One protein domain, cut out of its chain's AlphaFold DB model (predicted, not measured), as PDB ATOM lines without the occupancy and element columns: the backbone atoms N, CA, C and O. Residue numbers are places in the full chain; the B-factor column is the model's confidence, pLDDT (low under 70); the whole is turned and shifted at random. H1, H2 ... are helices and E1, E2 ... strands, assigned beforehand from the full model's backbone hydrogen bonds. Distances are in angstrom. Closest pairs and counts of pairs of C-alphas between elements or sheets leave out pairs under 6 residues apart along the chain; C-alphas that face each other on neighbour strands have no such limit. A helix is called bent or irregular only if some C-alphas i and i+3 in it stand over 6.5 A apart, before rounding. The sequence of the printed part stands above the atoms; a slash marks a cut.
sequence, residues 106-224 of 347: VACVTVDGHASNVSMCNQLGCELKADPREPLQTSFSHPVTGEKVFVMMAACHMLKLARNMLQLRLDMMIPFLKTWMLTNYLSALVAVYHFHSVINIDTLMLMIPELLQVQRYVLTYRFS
ATOM      1  N   VAL A 106     -11.036  55.653  26.729       92.06
ATOM      2  CA  VAL A 106     -11.916  55.660  27.906       92.06
ATOM      3  C   VAL A 106     -12.579  54.297  28.044       92.06
ATOM      4  O   VAL A 106     -13.573  54.017  27.384       92.06
ATOM      5  N   ALA A 107     -12.043  53.468  28.939       92.19
ATOM      6  CA  ALA A 107     -12.584  52.135  29.197       92.19
ATOM      7  C   ALA A 107     -13.871  52.162  30.041       92.19
ATOM      8  O   ALA A 107     -14.767  51.350  29.835       92.19
ATOM      9  N   CYS A 108     -13.969  53.083  31.006       93.75
ATOM     10  CA  CYS A 108     -15.032  53.073  32.011       93.75
ATOM     11  C   CYS A 108     -15.475  54.481  32.413       93.75
ATOM     12  O   CYS A 108     -14.654  55.393  32.538       93.75
ATOM     13  N   VAL A 109     -16.769  54.629  32.697       93.19
ATOM     14  CA  VAL A 109     -17.380  55.818  33.292       93.19
ATOM     15  C   VAL A 109     -17.997  55.447  34.639       93.19
ATOM     16  O   VAL A 109     -18.866  54.581  34.719       93.19
ATOM     17  N   THR A 110     -17.574  56.133  35.700       91.50
ATOM     18  CA  THR A 110     -18.153  55.962  37.040       91.50
ATOM     19  C   THR A 110     -19.214  57.024  37.308       91.50
ATOM     20  O   THR A 110     -18.952  58.219  37.158       91.50
ATOM     21  N   VAL A 111     -20.392  56.601  37.762       88.25
ATOM     22  CA  VAL A 111     -21.517  57.473  38.127       88.25
ATOM     23  C   VAL A 111     -22.030  57.179  39.539       88.25
ATOM     24  O   VAL A 111     -21.851  56.080  40.065       88.25
ATOM     25  N   ASP A 112     -22.684  58.154  40.170       86.00
ATOM     26  CA  ASP A 112     -23.440  57.902  41.402       86.00
ATOM     27  C   ASP A 112     -24.785  57.202  41.107       86.00
ATOM     28  O   ASP A 112     -25.227  57.094  39.961       86.00
ATOM     29  N   GLY A 113     -25.457  56.726  42.159       79.19
ATOM     30  CA  GLY A 113     -26.755  56.042  42.071       79.19
ATOM     31  C   GLY A 113     -27.964  56.949  41.817       79.19
ATOM     32  O   GLY A 113     -29.095  56.520  42.034       79.19
ATOM     33  N   HIS A 114     -27.773  58.213  41.425       83.00
ATOM     34  CA  HIS A 114     -28.890  59.126  41.209       83.00
ATOM     35  C   HIS A 114     -29.721  58.711  39.983       83.00
ATOM     36  O   HIS A 114     -29.183  58.375  38.926       83.00
ATOM     37  N   ALA A 115     -31.054  58.794  40.082       83.12
ATOM     38  CA  ALA A 115     -31.973  58.326  39.037       83.12
ATOM     39  C   ALA A 115     -31.732  58.978  37.663       83.12
ATOM     40  O   ALA A 115     -31.930  58.337  36.630       83.12
ATOM     41  N   SER A 116     -31.267  60.233  37.633       86.88
ATOM     42  CA  SER A 116     -30.903  60.912  36.383       86.88
ATOM     43  C   SER A 116     -29.692  60.271  35.696       86.88
ATOM     44  O   SER A 116     -29.686  60.149  34.476       86.88
ATOM     45  N   ASN A 117     -28.703  59.804  36.466       88.38
ATOM     46  CA  ASN A 117     -27.509  59.152  35.931       88.38
ATOM     47  C   ASN A 117     -27.829  57.738  35.439       88.38
ATOM     48  O   ASN A 117     -27.388  57.360  34.356       88.38
ATOM     49  N   VAL A 118     -28.684  57.000  36.156       85.56
ATOM     50  CA  VAL A 118     -29.219  55.712  35.677       85.56
ATOM     51  C   VAL A 118     -30.011  55.906  34.378       85.56
ATOM     52  O   VAL A 118     -29.795  55.191  33.405       85.56
ATOM     53  N   SER A 119     -30.882  56.923  34.315       87.69
ATOM     54  CA  SER A 119     -31.628  57.248  33.091       87.69
ATOM     55  C   SER A 119     -30.707  57.633  31.930       87.69
ATOM     56  O   SER A 119     -30.942  57.203  30.803       87.69
ATOM     57  N   MET A 120     -29.645  58.399  32.194       91.38
ATOM     58  CA  MET A 120     -28.634  58.752  31.196       91.38
ATOM     59  C   MET A 120     -27.943  57.507  30.628       91.38
ATOM     60  O   MET A 120     -27.824  57.406  29.409       91.38
ATOM     61  N   CYS A 121     -27.517  56.570  31.480       90.69
ATOM     62  CA  CYS A 121     -26.879  55.329  31.036       90.69
ATOM     63  C   CYS A 121     -27.839  54.494  30.182       90.69
ATOM     64  O   CYS A 121     -27.458  54.024  29.113       90.69
ATOM     65  N   ASN A 122     -29.113  54.407  30.577       89.25
ATOM     66  CA  ASN A 122     -30.104  53.694  29.775       89.25
ATOM     67  C   ASN A 122     -30.314  54.334  28.393       89.25
ATOM     68  O   ASN A 122     -30.389  53.644  27.382       89.25
ATOM     69  N   GLN A 123     -30.329  55.669  28.310       89.19
ATOM     70  CA  GLN A 123     -30.425  56.379  27.025       89.19
ATOM     71  C   GLN A 123     -29.175  56.245  26.137       89.19
ATOM     72  O   GLN A 123     -29.224  56.630  24.964       89.19
ATOM     73  N   LEU A 124     -28.052  55.780  26.691       90.62
ATOM     74  CA  LEU A 124     -26.828  55.473  25.948       90.62
ATOM     75  C   LEU A 124     -26.798  54.024  25.450       90.62
ATOM     76  O   LEU A 124     -25.948  53.704  24.627       90.62
ATOM     77  N   GLY A 125     -27.733  53.175  25.886       89.75
ATOM     78  CA  GLY A 125     -27.808  51.767  25.492       89.75
ATOM     79  C   GLY A 125     -27.375  50.783  26.579       89.75
ATOM     80  O   GLY A 125     -27.200  49.603  26.277       89.75
ATOM     81  N   CYS A 126     -27.207  51.237  27.825       89.31
ATOM     82  CA  CYS A 126     -27.174  50.321  28.960       89.31
ATOM     83  C   CYS A 126     -28.588  49.818  29.270       89.31
ATOM     84  O   CYS A 126     -29.563  50.546  29.113       89.31
ATOM     85  N   GLU A 127     -28.697  48.607  29.797       85.12
ATOM     86  CA  GLU A 127     -29.927  48.124  30.422       85.12
ATOM     87  C   GLU A 127     -29.606  47.838  31.878       85.12
ATOM     88  O   GLU A 127     -29.288  46.717  32.275       85.12
ATOM     89  N   LEU A 128     -29.589  48.913  32.671       76.38
ATOM     90  CA  LEU A 128     -29.301  48.794  34.091       76.38
ATOM     91  C   LEU A 128     -30.526  48.283  34.846       76.38
ATOM     92  O   LEU A 128     -30.347  47.646  35.871       76.38
ATOM     93  N   LYS A 129     -31.757  48.511  34.354       65.44
ATOM     94  CA  LYS A 129     -33.006  48.069  34.994       65.44
ATOM     95  C   LYS A 129     -33.331  46.632  34.593       65.44
ATOM     96  O   LYS A 129     -34.273  46.383  33.854       65.44
ATOM     97  N   ALA A 130     -32.569  45.681  35.114       56.53
ATOM     98  CA  ALA A 130     -32.809  44.284  34.792       56.53
ATOM     99  C   ALA A 130     -34.121  43.765  35.410       56.53
ATOM    100  O   ALA A 130     -34.280  43.706  36.633       56.53
ATOM    101  N   ASP A 131     -35.034  43.318  34.543       60.88
ATOM    102  CA  ASP A 131     -35.787  42.098  34.824       60.88
ATOM    103  C   ASP A 131     -34.751  41.016  35.198       60.88
ATOM    104  O   ASP A 131     -33.804  40.820  34.436       60.88
ATOM    105  N   PRO A 132     -34.876  40.318  36.342       60.50
ATOM    106  CA  PRO A 132     -33.933  39.275  36.761       60.50
ATOM    107  C   PRO A 132     -33.689  38.153  35.736       60.50
ATOM    108  O   PRO A 132     -32.823  37.309  35.960       60.50
ATOM    109  N   ARG A 133     -34.492  38.084  34.667       60.97
ATOM    110  CA  ARG A 133     -34.420  37.078  33.601       60.97
ATOM    111  C   ARG A 133     -33.571  37.497  32.400       60.97
ATOM    112  O   ARG A 133     -33.215  36.626  31.612       60.97
ATOM    113  N   GLU A 134     -33.254  38.780  32.263       67.69
ATOM    114  CA  GLU A 134     -32.476  39.324  31.145       67.69
ATOM    115  C   GLU A 134     -31.044  39.656  31.608       67.69
ATOM    116  O   GLU A 134     -30.853  40.121  32.739       67.69
ATOM    117  N   PRO A 135     -30.014  39.413  30.777       70.75
ATOM    118  CA  PRO A 135     -28.642  39.763  31.123       70.75
ATOM    119  C   PRO A 135     -28.496  41.282  31.264       70.75
ATOM    120  O   PRO A 135     -29.004  42.054  30.450       70.75
ATOM    121  N   LEU A 136     -27.770  41.715  32.296       82.50
ATOM    122  CA  LEU A 136     -27.440  43.124  32.487       82.50
ATOM    123  C   LEU A 136     -26.580  43.619  31.326       82.50
ATOM    124  O   LEU A 136     -25.573  43.005  30.978       82.50
ATOM    125  N   GLN A 137     -26.939  44.774  30.768       88.38
ATOM    126  CA  GLN A 137     -26.085  45.460  29.807       88.38
ATOM    127  C   GLN A 137     -25.417  46.655  30.483       88.38
ATOM    128  O   GLN A 137     -25.957  47.761  30.528       88.38
ATOM    129  N   THR A 138     -24.223  46.410  31.023       92.31
ATOM    130  CA  THR A 138     -23.425  47.354  31.825       92.31
ATOM    131  C   THR A 138     -22.425  48.183  31.011       92.31
ATOM    132  O   THR A 138     -21.547  48.850  31.561       92.31
ATOM    133  N   SER A 139     -22.556  48.175  29.686       94.06
ATOM    134  CA  SER A 139     -21.736  48.972  28.773       94.06
ATOM    135  C   SER A 139     -22.584  49.593  27.667       94.06
ATOM    136  O   SER A 139     -23.702  49.153  27.401       94.06
ATOM    137  N   PHE A 140     -22.050  50.636  27.041       95.12
ATOM    138  CA  PHE A 140     -22.615  51.264  25.851       95.12
ATOM    139  C   PHE A 140     -21.528  51.469  24.791       95.12
ATOM    140  O   PHE A 140     -20.338  51.441  25.103       95.12
ATOM    141  N   SER A 141     -21.918  51.676  23.534       96.12
ATOM    142  CA  SER A 141     -20.960  51.904  22.446       96.12
ATOM    143  C   SER A 141     -20.430  53.337  22.451       96.12
ATOM    144  O   SER A 141     -21.192  54.304  22.509       96.12
ATOM    145  N   HIS A 142     -19.113  53.482  22.338       95.38
ATOM    146  CA  HIS A 142     -18.440  54.763  22.188       95.38
ATOM    147  C   HIS A 142     -18.953  55.487  20.925       95.38
ATOM    148  O   HIS A 142     -19.000  54.871  19.860       95.38
ATOM    149  N   PRO A 143     -19.277  56.796  20.986       92.62
ATOM    150  CA  PRO A 143     -19.927  57.514  19.880       92.62
ATOM    151  C   PRO A 143     -19.100  57.573  18.585       92.62
ATOM    152  O   PRO A 143     -19.671  57.657  17.504       92.62
ATOM    153  N   VAL A 144     -17.768  57.530  18.695       92.81
ATOM    154  CA  VAL A 144     -16.842  57.539  17.544       92.81
ATOM    155  C   VAL A 144     -16.356  56.140  17.144       92.81
ATOM    156  O   VAL A 144     -16.538  55.739  16.002       92.81
ATOM    157  N   THR A 145     -15.728  55.393  18.062       94.25
ATOM    158  CA  THR A 145     -15.097  54.097  17.752       94.25
ATOM    159  C   THR A 145     -16.059  52.912  17.741       94.25
ATOM    160  O   THR A 145     -15.724  51.872  17.184       94.25
ATOM    161  N   GLY A 146     -17.229  53.024  18.376       93.00
ATOM    162  CA  GLY A 146     -18.150  51.903  18.587       93.00
ATOM    163  C   GLY A 146     -17.700  50.889  19.649       93.00
ATOM    164  O   GLY A 146     -18.467  49.985  19.975       93.00
ATOM    165  N   GLU A 147     -16.498  51.043  20.217       93.25
ATOM    166  CA  GLU A 147     -15.981  50.182  21.288       93.25
ATOM    167  C   GLU A 147     -16.831  50.279  22.557       93.25
ATOM    168  O   GLU A 147     -17.527  51.269  22.787       93.25
ATOM    169  N   LYS A 148     -16.769  49.252  23.404       94.62
ATOM    170  CA  LYS A 148     -17.512  49.243  24.664       94.62
ATOM    171  C   LYS A 148     -16.912  50.240  25.650       94.62
ATOM    172  O   LYS A 148     -15.722  50.202  25.944       94.62
ATOM    173  N   VAL A 149     -17.776  51.077  26.208       96.25
ATOM    174  CA  VAL A 149     -17.495  51.901  27.380       96.25
ATOM    175  C   VAL A 149     -18.305  51.335  28.537       96.25
ATOM    176  O   VAL A 149     -19.538  51.324  28.507       96.25
ATOM    177  N   PHE A 150     -17.607  50.830  29.546       95.19
ATOM    178  CA  PHE A 150     -18.206  50.222  30.727       95.19
ATOM    179  C   PHE A 150     -18.755  51.278  31.694       95.19
ATOM    180  O   PHE A 150     -18.235  52.392  31.783       95.19
ATOM    181  N   VAL A 151     -19.797  50.926  32.447       92.94
ATOM    182  CA  VAL A 151     -20.394  51.789  33.473       92.94
ATOM    183  C   VAL A 151     -20.212  51.162  34.846       92.94
ATOM    184  O   VAL A 151     -20.569  50.006  35.070       92.94
ATOM    185  N   MET A 152     -19.694  51.947  35.788       90.88
ATOM    186  CA  MET A 152     -19.582  51.560  37.193       90.88
ATOM    187  C   MET A 152     -20.361  52.511  38.098       90.88
ATOM    188  O   MET A 152     -20.388  53.725  37.901       90.88
ATOM    189  N   MET A 153     -20.956  51.952  39.146       86.88
ATOM    190  CA  MET A 153     -21.647  52.688  40.198       86.88
ATOM    191  C   MET A 153     -20.682  52.998  41.349       86.88
ATOM    192  O   MET A 153     -19.924  52.132  41.798       86.88
ATOM    193  N   ALA A 154     -20.724  54.220  41.880       83.69
ATOM    194  CA  ALA A 154     -19.857  54.662  42.970       83.69
ATOM    195  C   ALA A 154     -20.072  53.841  44.261       83.69
ATOM    196  O   ALA A 154     -21.022  54.060  45.017       83.69
ATOM    197  N   ALA A 155     -19.150  52.917  44.555       74.38
ATOM    198  CA  ALA A 155     -19.300  51.957  45.652       74.38
ATOM    199  C   ALA A 155     -19.356  52.586  47.050       74.38
ATOM    200  O   ALA A 155     -20.131  52.147  47.903       74.38
ATOM    201  N   CYS A 156     -18.606  53.662  47.284       71.81
ATOM    202  CA  CYS A 156     -18.628  54.385  48.554       71.81
ATOM    203  C   CYS A 156     -19.998  55.033  48.835       71.81
ATOM    204  O   CYS A 156     -20.451  55.074  49.983       71.81
ATOM    205  N   HIS A 157     -20.704  55.505  47.802       72.06
ATOM    206  CA  HIS A 157     -22.058  56.055  47.941       72.06
ATOM    207  C   HIS A 157     -23.063  54.964  48.276       72.06
ATOM    208  O   HIS A 157     -23.944  55.188  49.109       72.06
ATOM    209  N   MET A 158     -22.880  53.769  47.709       66.81
ATOM    210  CA  MET A 158     -23.701  52.608  48.043       66.81
ATOM    211  C   MET A 158     -23.594  52.276  49.533       66.81
ATOM    212  O   MET A 158     -24.616  52.168  50.211       66.81
ATOM    213  N   LEU A 159     -22.374  52.208  50.077       70.12
ATOM    214  CA  LEU A 159     -22.144  51.940  51.502       70.12
ATOM    215  C   LEU A 159     -22.738  53.030  52.409       70.12
ATOM    216  O   LEU A 159     -23.346  52.716  53.435       70.12
ATOM    217  N   LYS A 160     -22.634  54.309  52.011       72.62
ATOM    218  CA  LYS A 160     -23.259  55.442  52.723       72.62
ATOM    219  C   LYS A 160     -24.783  55.293  52.793       72.62
ATOM    220  O   LYS A 160     -25.362  55.448  53.870       72.62
ATOM    221  N   LEU A 161     -25.427  54.945  51.679       68.12
ATOM    222  CA  LEU A 161     -26.866  54.678  51.641       68.12
ATOM    223  C   LEU A 161     -27.232  53.490  52.563       68.12
ATOM    224  O   LEU A 161     -28.297  53.503  53.178       68.12
ATOM    225  N   ALA A 162     -26.319  52.526  52.754       66.75
ATOM    226  CA  ALA A 162     -26.624  51.259  53.435       66.75
ATOM    227  C   ALA A 162     -26.743  51.524  54.913       66.75
ATOM    228  O   ALA A 162     -27.728  51.192  55.569       66.75
ATOM    229  N   ARG A 163     -25.729  52.242  55.389       71.88
ATOM    230  CA  ARG A 163     -25.664  52.795  56.723       71.88
ATOM    231  C   ARG A 163     -26.868  53.697  57.003       71.88
ATOM    232  O   ARG A 163     -27.488  53.531  58.042       71.88
ATOM    233  N   ASN A 164     -27.223  54.622  56.104       73.56
ATOM    234  CA  ASN A 164     -28.350  55.537  56.337       73.56
ATOM    235  C   ASN A 164     -29.685  54.787  56.485       73.56
ATOM    236  O   ASN A 164     -30.472  55.098  57.376       73.56
ATOM    237  N   MET A 165     -29.920  53.767  55.659       66.25
ATOM    238  CA  MET A 165     -31.129  52.948  55.749       66.25
ATOM    239  C   MET A 165     -31.142  52.057  57.005       66.25
ATOM    240  O   MET A 165     -32.191  51.855  57.614       66.25
ATOM    241  N   LEU A 166     -29.978  51.550  57.434       66.44
ATOM    242  CA  LEU A 166     -29.832  50.841  58.710       66.44
ATOM    243  C   LEU A 166     -30.065  51.763  59.917       66.44
ATOM    244  O   LEU A 166     -30.680  51.329  60.887       66.44
ATOM    245  N   GLN A 167     -29.635  53.024  59.851       67.06
ATOM    246  CA  GLN A 167     -29.850  54.011  60.913       67.06
ATOM    247  C   GLN A 167     -31.335  54.362  61.077       67.06
ATOM    248  O   GLN A 167     -31.852  54.288  62.187       67.06
ATOM    249  N   LEU A 168     -32.050  54.634  59.976       62.47
ATOM    250  CA  LEU A 168     -33.503  54.877  60.000       62.47
ATOM    251  C   LEU A 168     -34.282  53.726  60.661       62.47
ATOM    252  O   LEU A 168     -35.329  53.942  61.266       62.47
ATOM    253  N   ARG A 169     -33.764  52.493  60.574       55.59
ATOM    254  CA  ARG A 169     -34.334  51.318  61.243       55.59
ATOM    255  C   ARG A 169     -34.138  51.355  62.762       55.59
ATOM    256  O   ARG A 169     -35.069  50.997  63.475       55.59
ATOM    257  N   LEU A 170     -32.955  51.736  63.248       56.38
ATOM    258  CA  LEU A 170     -32.652  51.794  64.684       56.38
ATOM    259  C   LEU A 170     -33.534  52.824  65.400       56.38
ATOM    260  O   LEU A 170     -34.062  52.522  66.466       56.38
ATOM    261  N   ASP A 171     -33.781  53.973  64.770       55.12
ATOM    262  CA  ASP A 171     -34.615  55.034  65.349       55.12
ATOM    263  C   ASP A 171     -36.123  54.704  65.295       55.12
ATOM    264  O   ASP A 171     -36.890  55.128  66.159       55.12
ATOM    265  N   MET A 172     -36.563  53.885  64.329       50.84
ATOM    266  CA  MET A 172     -37.943  53.373  64.249       50.84
ATOM    267  C   MET A 172     -38.198  52.115  65.097       50.84
ATOM    268  O   MET A 172     -39.338  51.655  65.177       50.84
ATOM    269  N   MET A 173     -37.181  51.548  65.755       47.28
ATOM    270  CA  MET A 173     -37.337  50.424  66.688       47.28
ATOM    271  C   MET A 173     -37.845  50.893  68.068       47.28
ATOM    272  O   MET A 173     -37.268  50.583  69.107       47.28
ATOM    273  N   ILE A 174     -38.984  51.590  68.070       54.66
ATOM    274  CA  ILE A 174     -39.921  51.683  69.202       54.66
ATOM    275  C   ILE A 174     -40.931  50.523  69.024       54.66
ATOM    276  O   ILE A 174     -41.366  50.253  67.899       54.66
ATOM    277  N   PRO A 175     -41.266  49.738  70.065       52.38
ATOM    278  CA  PRO A 175     -41.714  48.360  69.871       52.38
ATOM    279  C   PRO A 175     -43.211  48.265  69.542       52.38
ATOM    280  O   PRO A 175     -44.018  48.247  70.464       52.38
ATOM    281  N   PHE A 176     -43.605  48.119  68.264       47.12
ATOM    282  CA  PHE A 176     -44.936  47.541  67.970       47.12
ATOM    283  C   PHE A 176     -45.186  46.807  66.637       47.12
ATOM    284  O   PHE A 176     -46.196  46.126  66.538       47.12
ATOM    285  N   LEU A 177     -44.327  46.820  65.612       48.41
ATOM    286  CA  LEU A 177     -44.671  46.157  64.330       48.41
ATOM    287  C   LEU A 177     -43.600  45.169  63.857       48.41
ATOM    288  O   LEU A 177     -42.938  45.345  62.836       48.41
ATOM    289  N   LYS A 178     -43.439  44.082  64.622       52.41
ATOM    290  CA  LYS A 178     -42.662  42.913  64.198       52.41
ATOM    291  C   LYS A 178     -43.440  42.136  63.129       52.41
ATOM    292  O   LYS A 178     -44.601  41.789  63.319       52.41
ATOM    293  N   THR A 179     -42.725  41.772  62.066       53.41
ATOM    294  CA  THR A 179     -42.895  40.584  61.200       53.41
ATOM    295  C   THR A 179     -43.279  40.850  59.738       53.41
ATOM    296  O   THR A 179     -42.536  40.401  58.875       53.41
ATOM    297  N   TRP A 180     -44.338  41.604  59.405       45.97
ATOM    298  CA  TRP A 180     -44.797  41.671  57.996       45.97
ATOM    299  C   TRP A 180     -44.201  42.818  57.154       45.97
ATOM    300  O   TRP A 180     -43.916  42.646  55.972       45.97
ATOM    301  N   MET A 181     -43.941  43.988  57.749       45.56
ATOM    302  CA  MET A 181     -43.245  45.082  57.044       45.56
ATOM    303  C   MET A 181     -41.730  44.855  56.954       45.56
ATOM    304  O   MET A 181     -41.103  45.277  55.986       45.56
ATOM    305  N   LEU A 182     -41.147  44.151  57.930       49.53
ATOM    306  CA  LEU A 182     -39.712  43.855  57.980       49.53
ATOM    307  C   LEU A 182     -39.251  43.002  56.793       49.53
ATOM    308  O   LEU A 182     -38.207  43.298  56.229       49.53
ATOM    309  N   THR A 183     -40.019  41.991  56.382       51.28
ATOM    310  CA  THR A 183     -39.673  41.121  55.244       51.28
ATOM    311  C   THR A 183     -39.728  41.855  53.904       51.28
ATOM    312  O   THR A 183     -38.802  41.716  53.111       51.28
ATOM    313  N   ASN A 184     -40.746  42.693  53.676       50.09
ATOM    314  CA  ASN A 184     -40.907  43.448  52.425       50.09
ATOM    315  C   ASN A 184     -39.955  44.657  52.299       50.09
ATOM    316  O   ASN A 184     -39.534  45.003  51.199       50.09
ATOM    317  N   TYR A 185     -39.573  45.302  53.407       51.69
ATOM    318  CA  TYR A 185     -38.584  46.388  53.371       51.69
ATOM    319  C   TYR A 185     -37.142  45.878  53.371       51.69
ATOM    320  O   TYR A 185     -36.295  46.479  52.715       51.69
ATOM    321  N   LEU A 186     -36.841  44.764  54.053       51.16
ATOM    322  CA  LEU A 186     -35.540  44.099  53.923       51.16
ATOM    323  C   LEU A 186     -35.334  43.574  52.504       51.16
ATOM    324  O   LEU A 186     -34.233  43.715  51.993       51.16
ATOM    325  N   SER A 187     -36.366  43.034  51.850       51.75
ATOM    326  CA  SER A 187     -36.258  42.610  50.451       51.75
ATOM    327  C   SER A 187     -36.033  43.793  49.508       51.75
ATOM    328  O   SER A 187     -35.173  43.697  48.643       51.75
ATOM    329  N   ALA A 188     -36.698  44.937  49.712       51.72
ATOM    330  CA  ALA A 188     -36.437  46.158  48.942       51.72
ATOM    331  C   ALA A 188     -35.033  46.742  49.204       51.72
ATOM    332  O   ALA A 188     -34.364  47.206  48.283       51.72
ATOM    333  N   LEU A 189     -34.556  46.684  50.452       51.69
ATOM    334  CA  LEU A 189     -33.221  47.134  50.853       51.69
ATOM    335  C   LEU A 189     -32.142  46.248  50.225       51.69
ATOM    336  O   LEU A 189     -31.264  46.747  49.530       51.69
ATOM    337  N   VAL A 190     -32.260  44.931  50.395       54.78
ATOM    338  CA  VAL A 190     -31.420  43.931  49.729       54.78
ATOM    339  C   VAL A 190     -31.496  44.112  48.217       54.78
ATOM    340  O   VAL A 190     -30.454  44.078  47.587       54.78
ATOM    341  N   ALA A 191     -32.661  44.406  47.633       54.72
ATOM    342  CA  ALA A 191     -32.800  44.628  46.197       54.72
ATOM    343  C   ALA A 191     -32.037  45.867  45.701       54.72
ATOM    344  O   ALA A 191     -31.306  45.749  44.727       54.72
ATOM    345  N   VAL A 192     -32.119  47.028  46.365       57.62
ATOM    346  CA  VAL A 192     -31.365  48.236  45.952       57.62
ATOM    347  C   VAL A 192     -29.853  48.062  46.155       57.62
ATOM    348  O   VAL A 192     -29.058  48.543  45.341       57.62
ATOM    349  N   TYR A 193     -29.450  47.350  47.215       59.94
ATOM    350  CA  TYR A 193     -28.054  46.981  47.475       59.94
ATOM    351  C   TYR A 193     -27.507  45.997  46.452       59.94
ATOM    352  O   TYR A 193     -26.435  46.222  45.888       59.94
ATOM    353  N   HIS A 194     -28.248  44.918  46.215       63.91
ATOM    354  CA  HIS A 194     -27.908  43.904  45.233       63.91
ATOM    355  C   HIS A 194     -27.837  44.527  43.857       63.91
ATOM    356  O   HIS A 194     -26.848  44.326  43.181       63.91
ATOM    357  N   PHE A 195     -28.816  45.331  43.462       68.94
ATOM    358  CA  PHE A 195     -28.901  45.852  42.106       68.94
ATOM    359  C   PHE A 195     -27.636  46.607  41.674       68.94
ATOM    360  O   PHE A 195     -27.000  46.235  40.692       68.94
ATOM    361  N   HIS A 196     -27.193  47.599  42.450       75.31
ATOM    362  CA  HIS A 196     -25.983  48.351  42.100       75.31
ATOM    363  C   HIS A 196     -24.684  47.553  42.307       75.31
ATOM    364  O   HIS A 196     -23.720  47.739  41.566       75.31
ATOM    365  N   SER A 197     -24.647  46.648  43.290       77.12
ATOM    366  CA  SER A 197     -23.480  45.781  43.509       77.12
ATOM    367  C   SER A 197     -23.333  44.745  42.396       77.12
ATOM    368  O   SER A 197     -22.218  44.468  41.970       77.12
ATOM    369  N   VAL A 198     -24.446  44.208  41.898       81.56
ATOM    370  CA  VAL A 198     -24.498  43.258  40.785       81.56
ATOM    371  C   VAL A 198     -24.061  43.947  39.499       81.56
ATOM    372  O   VAL A 198     -23.234  43.375  38.803       81.56
ATOM    373  N   ILE A 199     -24.500  45.190  39.240       84.81
ATOM    374  CA  ILE A 199     -23.970  46.002  38.129       84.81
ATOM    375  C   ILE A 199     -22.443  46.088  38.223       84.81
ATOM    376  O   ILE A 199     -21.755  45.755  37.270       84.81
ATOM    377  N   ASN A 200     -21.887  46.461  39.381       88.44
ATOM    378  CA  ASN A 200     -20.434  46.571  39.527       88.44
ATOM    379  C   ASN A 200     -19.696  45.238  39.356       88.44
ATOM    380  O   ASN A 200     -18.610  45.227  38.783       88.44
ATOM    381  N   ILE A 201     -20.244  44.136  39.873       87.50
ATOM    382  CA  ILE A 201     -19.643  42.806  39.718       87.50
ATOM    383  C   ILE A 201     -19.657  42.401  38.243       87.50
ATOM    384  O   ILE A 201     -18.616  42.001  37.733       87.50
ATOM    385  N   ASP A 202     -20.792  42.553  37.563       88.50
ATOM    386  CA  ASP A 202     -20.941  42.258  36.137       88.50
ATOM    387  C   ASP A 202     -19.961  43.087  35.294       88.50
ATOM    388  O   ASP A 202     -19.141  42.529  34.563       88.50
ATOM    389  N   THR A 203     -19.932  44.407  35.511       91.50
ATOM    390  CA  THR A 203     -18.990  45.304  34.839       91.50
ATOM    391  C   THR A 203     -17.542  44.866  35.045       91.50
ATOM    392  O   THR A 203     -16.774  44.812  34.088       91.50
ATOM    393  N   LEU A 204     -17.137  44.548  36.279       92.06
ATOM    394  CA  LEU A 204     -15.760  44.140  36.569       92.06
ATOM    395  C   LEU A 204     -15.414  42.793  35.926       92.06
ATOM    396  O   LEU A 204     -14.300  42.645  35.425       92.06
ATOM    397  N   MET A 205     -16.346  41.838  35.907       91.31
ATOM    398  CA  MET A 205     -16.143  40.530  35.276       91.31
ATOM    399  C   MET A 205     -15.937  40.643  33.764       91.31
ATOM    400  O   MET A 205     -15.146  39.885  33.208       91.31
ATOM    401  N   LEU A 206     -16.596  41.604  33.111       91.56
ATOM    402  CA  LEU A 206     -16.434  41.860  31.679       91.56
ATOM    403  C   LEU A 206     -15.198  42.720  31.370       91.56
ATOM    404  O   LEU A 206     -14.450  42.419  30.444       91.56
ATOM    405  N   MET A 207     -14.952  43.765  32.161       94.06
ATOM    406  CA  MET A 207     -13.918  44.769  31.889       94.06
ATOM    407  C   MET A 207     -12.505  44.328  32.300       94.06
ATOM    408  O   MET A 207     -11.539  44.620  31.595       94.06
ATOM    409  N   ILE A 208     -12.336  43.665  33.453       93.50
ATOM    410  CA  ILE A 208     -10.999  43.310  33.966       93.50
ATOM    411  C   ILE A 208     -10.219  42.421  32.980       93.50
ATOM    412  O   ILE A 208      -9.045  42.722  32.755       93.50
ATOM    413  N   PRO A 209     -10.804  41.372  32.366       94.12
ATOM    414  CA  PRO A 209     -10.090  40.556  31.387       94.12
ATOM    415  C   PRO A 209      -9.578  41.359  30.188       94.12
ATOM    416  O   PRO A 209      -8.453  41.127  29.757       94.12
ATOM    417  N   GLU A 210     -10.361  42.317  29.679       91.88
ATOM    418  CA  GLU A 210      -9.947  43.204  28.580       91.88
ATOM    419  C   GLU A 210      -8.778  44.102  29.010       91.88
ATOM    420  O   GLU A 210      -7.768  44.210  28.314       91.88
ATOM    421  N   LEU A 211      -8.856  44.683  30.209       91.12
ATOM    422  CA  LEU A 211      -7.799  45.535  30.750       91.12
ATOM    423  C   LEU A 211      -6.491  44.777  31.000       91.12
ATOM    424  O   LEU A 211      -5.417  45.331  30.751       91.12
ATOM    425  N   LEU A 212      -6.568  43.530  31.470       93.25
ATOM    426  CA  LEU A 212      -5.402  42.694  31.768       93.25
ATOM    427  C   LEU A 212      -4.651  42.206  30.520       93.25
ATOM    428  O   LEU A 212      -3.516  41.752  30.638       93.25
ATOM    429  N   GLN A 213      -5.235  42.331  29.323       91.88
ATOM    430  CA  GLN A 213      -4.508  42.077  28.072       91.88
ATOM    431  C   GLN A 213      -3.423  43.130  27.819       91.88
ATOM    432  O   GLN A 213      -2.399  42.828  27.213       91.88
ATOM    433  N   VAL A 214      -3.641  44.359  28.294       88.44
ATOM    434  CA  VAL A 214      -2.743  45.502  28.061       88.44
ATOM    435  C   VAL A 214      -1.869  45.797  29.285       88.44
ATOM    436  O   VAL A 214      -0.776  46.345  29.146       88.44
ATOM    437  N   GLN A 215      -2.314  45.434  30.493       88.44
ATOM    438  CA  GLN A 215      -1.615  45.757  31.740       88.44
ATOM    439  C   GLN A 215      -1.542  44.575  32.715       88.44
ATOM    440  O   GLN A 215      -2.402  43.707  32.740       88.44
ATOM    441  N   ARG A 216      -0.530  44.569  33.588       91.69
ATOM    442  CA  ARG A 216      -0.276  43.451  34.516       91.69
ATOM    443  C   ARG A 216      -1.299  43.329  35.654       91.69
ATOM    444  O   ARG A 216      -1.507  42.236  36.170       91.69
ATOM    445  N   TYR A 217      -1.870  44.442  36.104       91.31
ATOM    446  CA  TYR A 217      -2.820  44.489  37.216       91.31
ATOM    447  C   TYR A 217      -3.732  45.707  37.087       91.31
ATOM    448  O   TYR A 217      -3.336  46.720  36.518       91.31
ATOM    449  N   VAL A 218      -4.930  45.633  37.666       86.62
ATOM    450  CA  VAL A 218      -5.911  46.725  37.646       86.62
ATOM    451  C   VAL A 218      -6.119  47.256  39.063       86.62
ATOM    452  O   VAL A 218      -6.476  46.509  39.973       86.62
ATOM    453  N   LEU A 219      -5.913  48.560  39.260       89.12
ATOM    454  CA  LEU A 219      -6.183  49.237  40.532       89.12
ATOM    455  C   LEU A 219      -7.652  49.655  40.601       89.12
ATOM    456  O   LEU A 219      -8.021  50.722  40.116       89.12
ATOM    457  N   THR A 220      -8.487  48.845  41.251       85.44
ATOM    458  CA  THR A 220      -9.941  49.080  41.331       85.44
ATOM    459  C   THR A 220     -10.322  50.398  42.005       85.44
ATOM    460  O   THR A 220     -11.361  50.972  41.687       85.44
ATOM    461  N   TYR A 221      -9.456  50.939  42.868       85.69
ATOM    462  CA  TYR A 221      -9.639  52.260  43.473       85.69
ATOM    463  C   TYR A 221      -9.747  53.392  42.433       85.69
ATOM    464  O   TYR A 221     -10.460  54.364  42.666       85.69
ATOM    465  N   ARG A 222      -9.126  53.246  41.250       86.88
ATOM    466  CA  ARG A 222      -9.206  54.237  40.159       86.88
ATOM    467  C   ARG A 222     -10.605  54.374  39.561       86.88
ATOM    468  O   ARG A 222     -10.895  55.403  38.962       86.88
ATOM    469  N   PHE A 223     -11.466  53.376  39.750       86.88
ATOM    470  CA  PHE A 223     -12.870  53.438  39.344       86.88
ATOM    471  C   PHE A 223     -13.763  54.097  40.402       86.88
ATOM    472  O   PHE A 223     -14.968  54.214  40.190       86.88
ATOM    473  N   SER A 224     -13.217  54.531  41.545       84.06
ATOM    474  CA  SER A 224     -13.982  55.228  42.580       84.06
ATOM    475  C   SER A 224     -14.197  56.703  42.236       84.06
ATOM    476  O   SER A 224     -13.295  57.402  41.770       84.06
TER     477      SER A 224
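What this domain is: This is residues 106 to 224 of the 347 residues of an uncharacterized protein of Perca fluviatilis (UniProt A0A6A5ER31). A long helical hairpin, H2 and H3, extends from a small head, in which the later part of H3 crosses one face of a three-stranded sheet and H1 covers the opposite face. The far end of the hairpin, residues 170 to 181 and 183 to 188, stands free, and the short H4 grazes the sheet. The printed part has 119 residues, with four named helices and three named strands in the order E1 H1 E2 E3 H2 H3 H4; it is mostly helix. The sheet is mixed, in the order E1 E3 E2. The whole is loose, with a radius of gyration of the C-alphas of 17.3 A, and a rod spanning 58 by 28 by 24 A.

Where its parts are: Start at C-alpha 108, at (-15.032, 53.073, 32.011), where E1 begins; it runs to residue 111. Next come H1, residues 115 to 124, and E2, residues 139 to 141. E3, residues 148 to 153, covers 16.4 A. H2, residues 155 to 171, covers 25.1 A. Find C-alpha 180 at (-44.797, 41.671, 57.996); from there H3 runs 51.8 A to C-alpha 214 at (-2.743, 45.502, 28.061), with a kink of 33 degrees near residue 207. H3 is neither bent nor irregular, but only just: C-alphas 206 and 209 are 6.5 A apart. H4 is residues 220 to 223.

How they stand to each other: Look first at E1 and E3, which are parallel, with N 109 and O 150 2.8 A apart, within hydrogen-bond range. E2 and E3 form an antiparallel hairpin, with N 149 and O 140 at 2.8 A. The pairing is staggered: E3 pairs with E2 over residues 148 to 150 and with E1 over 150 to 153. H1 and H3 are on opposite faces of the sheet, giving three layers, helices on both faces of a sheet. H1, at a height of 9.5 A over the sheet, runs along the strands; its C-alpha 124 is 6.0 A from that of Phe 140. H3, at a height of 5.6 A, lies over E3 and runs slantwise to it, at 34 degrees on the local plane; their closest C-alphas are those of Asn 200 and Met 152, 5.6 A apart. H2 is not on the sheet. H2 and H3 form a helical hairpin and touch, H3 with residues 189 to 197 alone, at a shallow tilt of 12 degrees, opposite ways; their closest C-alphas, of Met 158 and Tyr 193, are 7.1 A apart. H4 only grazes the sheet with residues 222 to 223. Every O i to N i+4 pair is within hydrogen-bond range in H1 and H2; in H3 26 of 31 are, and H4 is too short for such a pair.

The domain as a whole: The C-alphas of Thr 145 and Pro 175 are the two farthest apart, at 58.8 A. The printed part has no cut. The link from H1 to E2 is long, 14 residues. The mean pLDDT of the printed part is 77.2; look for values under 70 at residues 129 to 134, 158, 161 to 162 and 165 to 195.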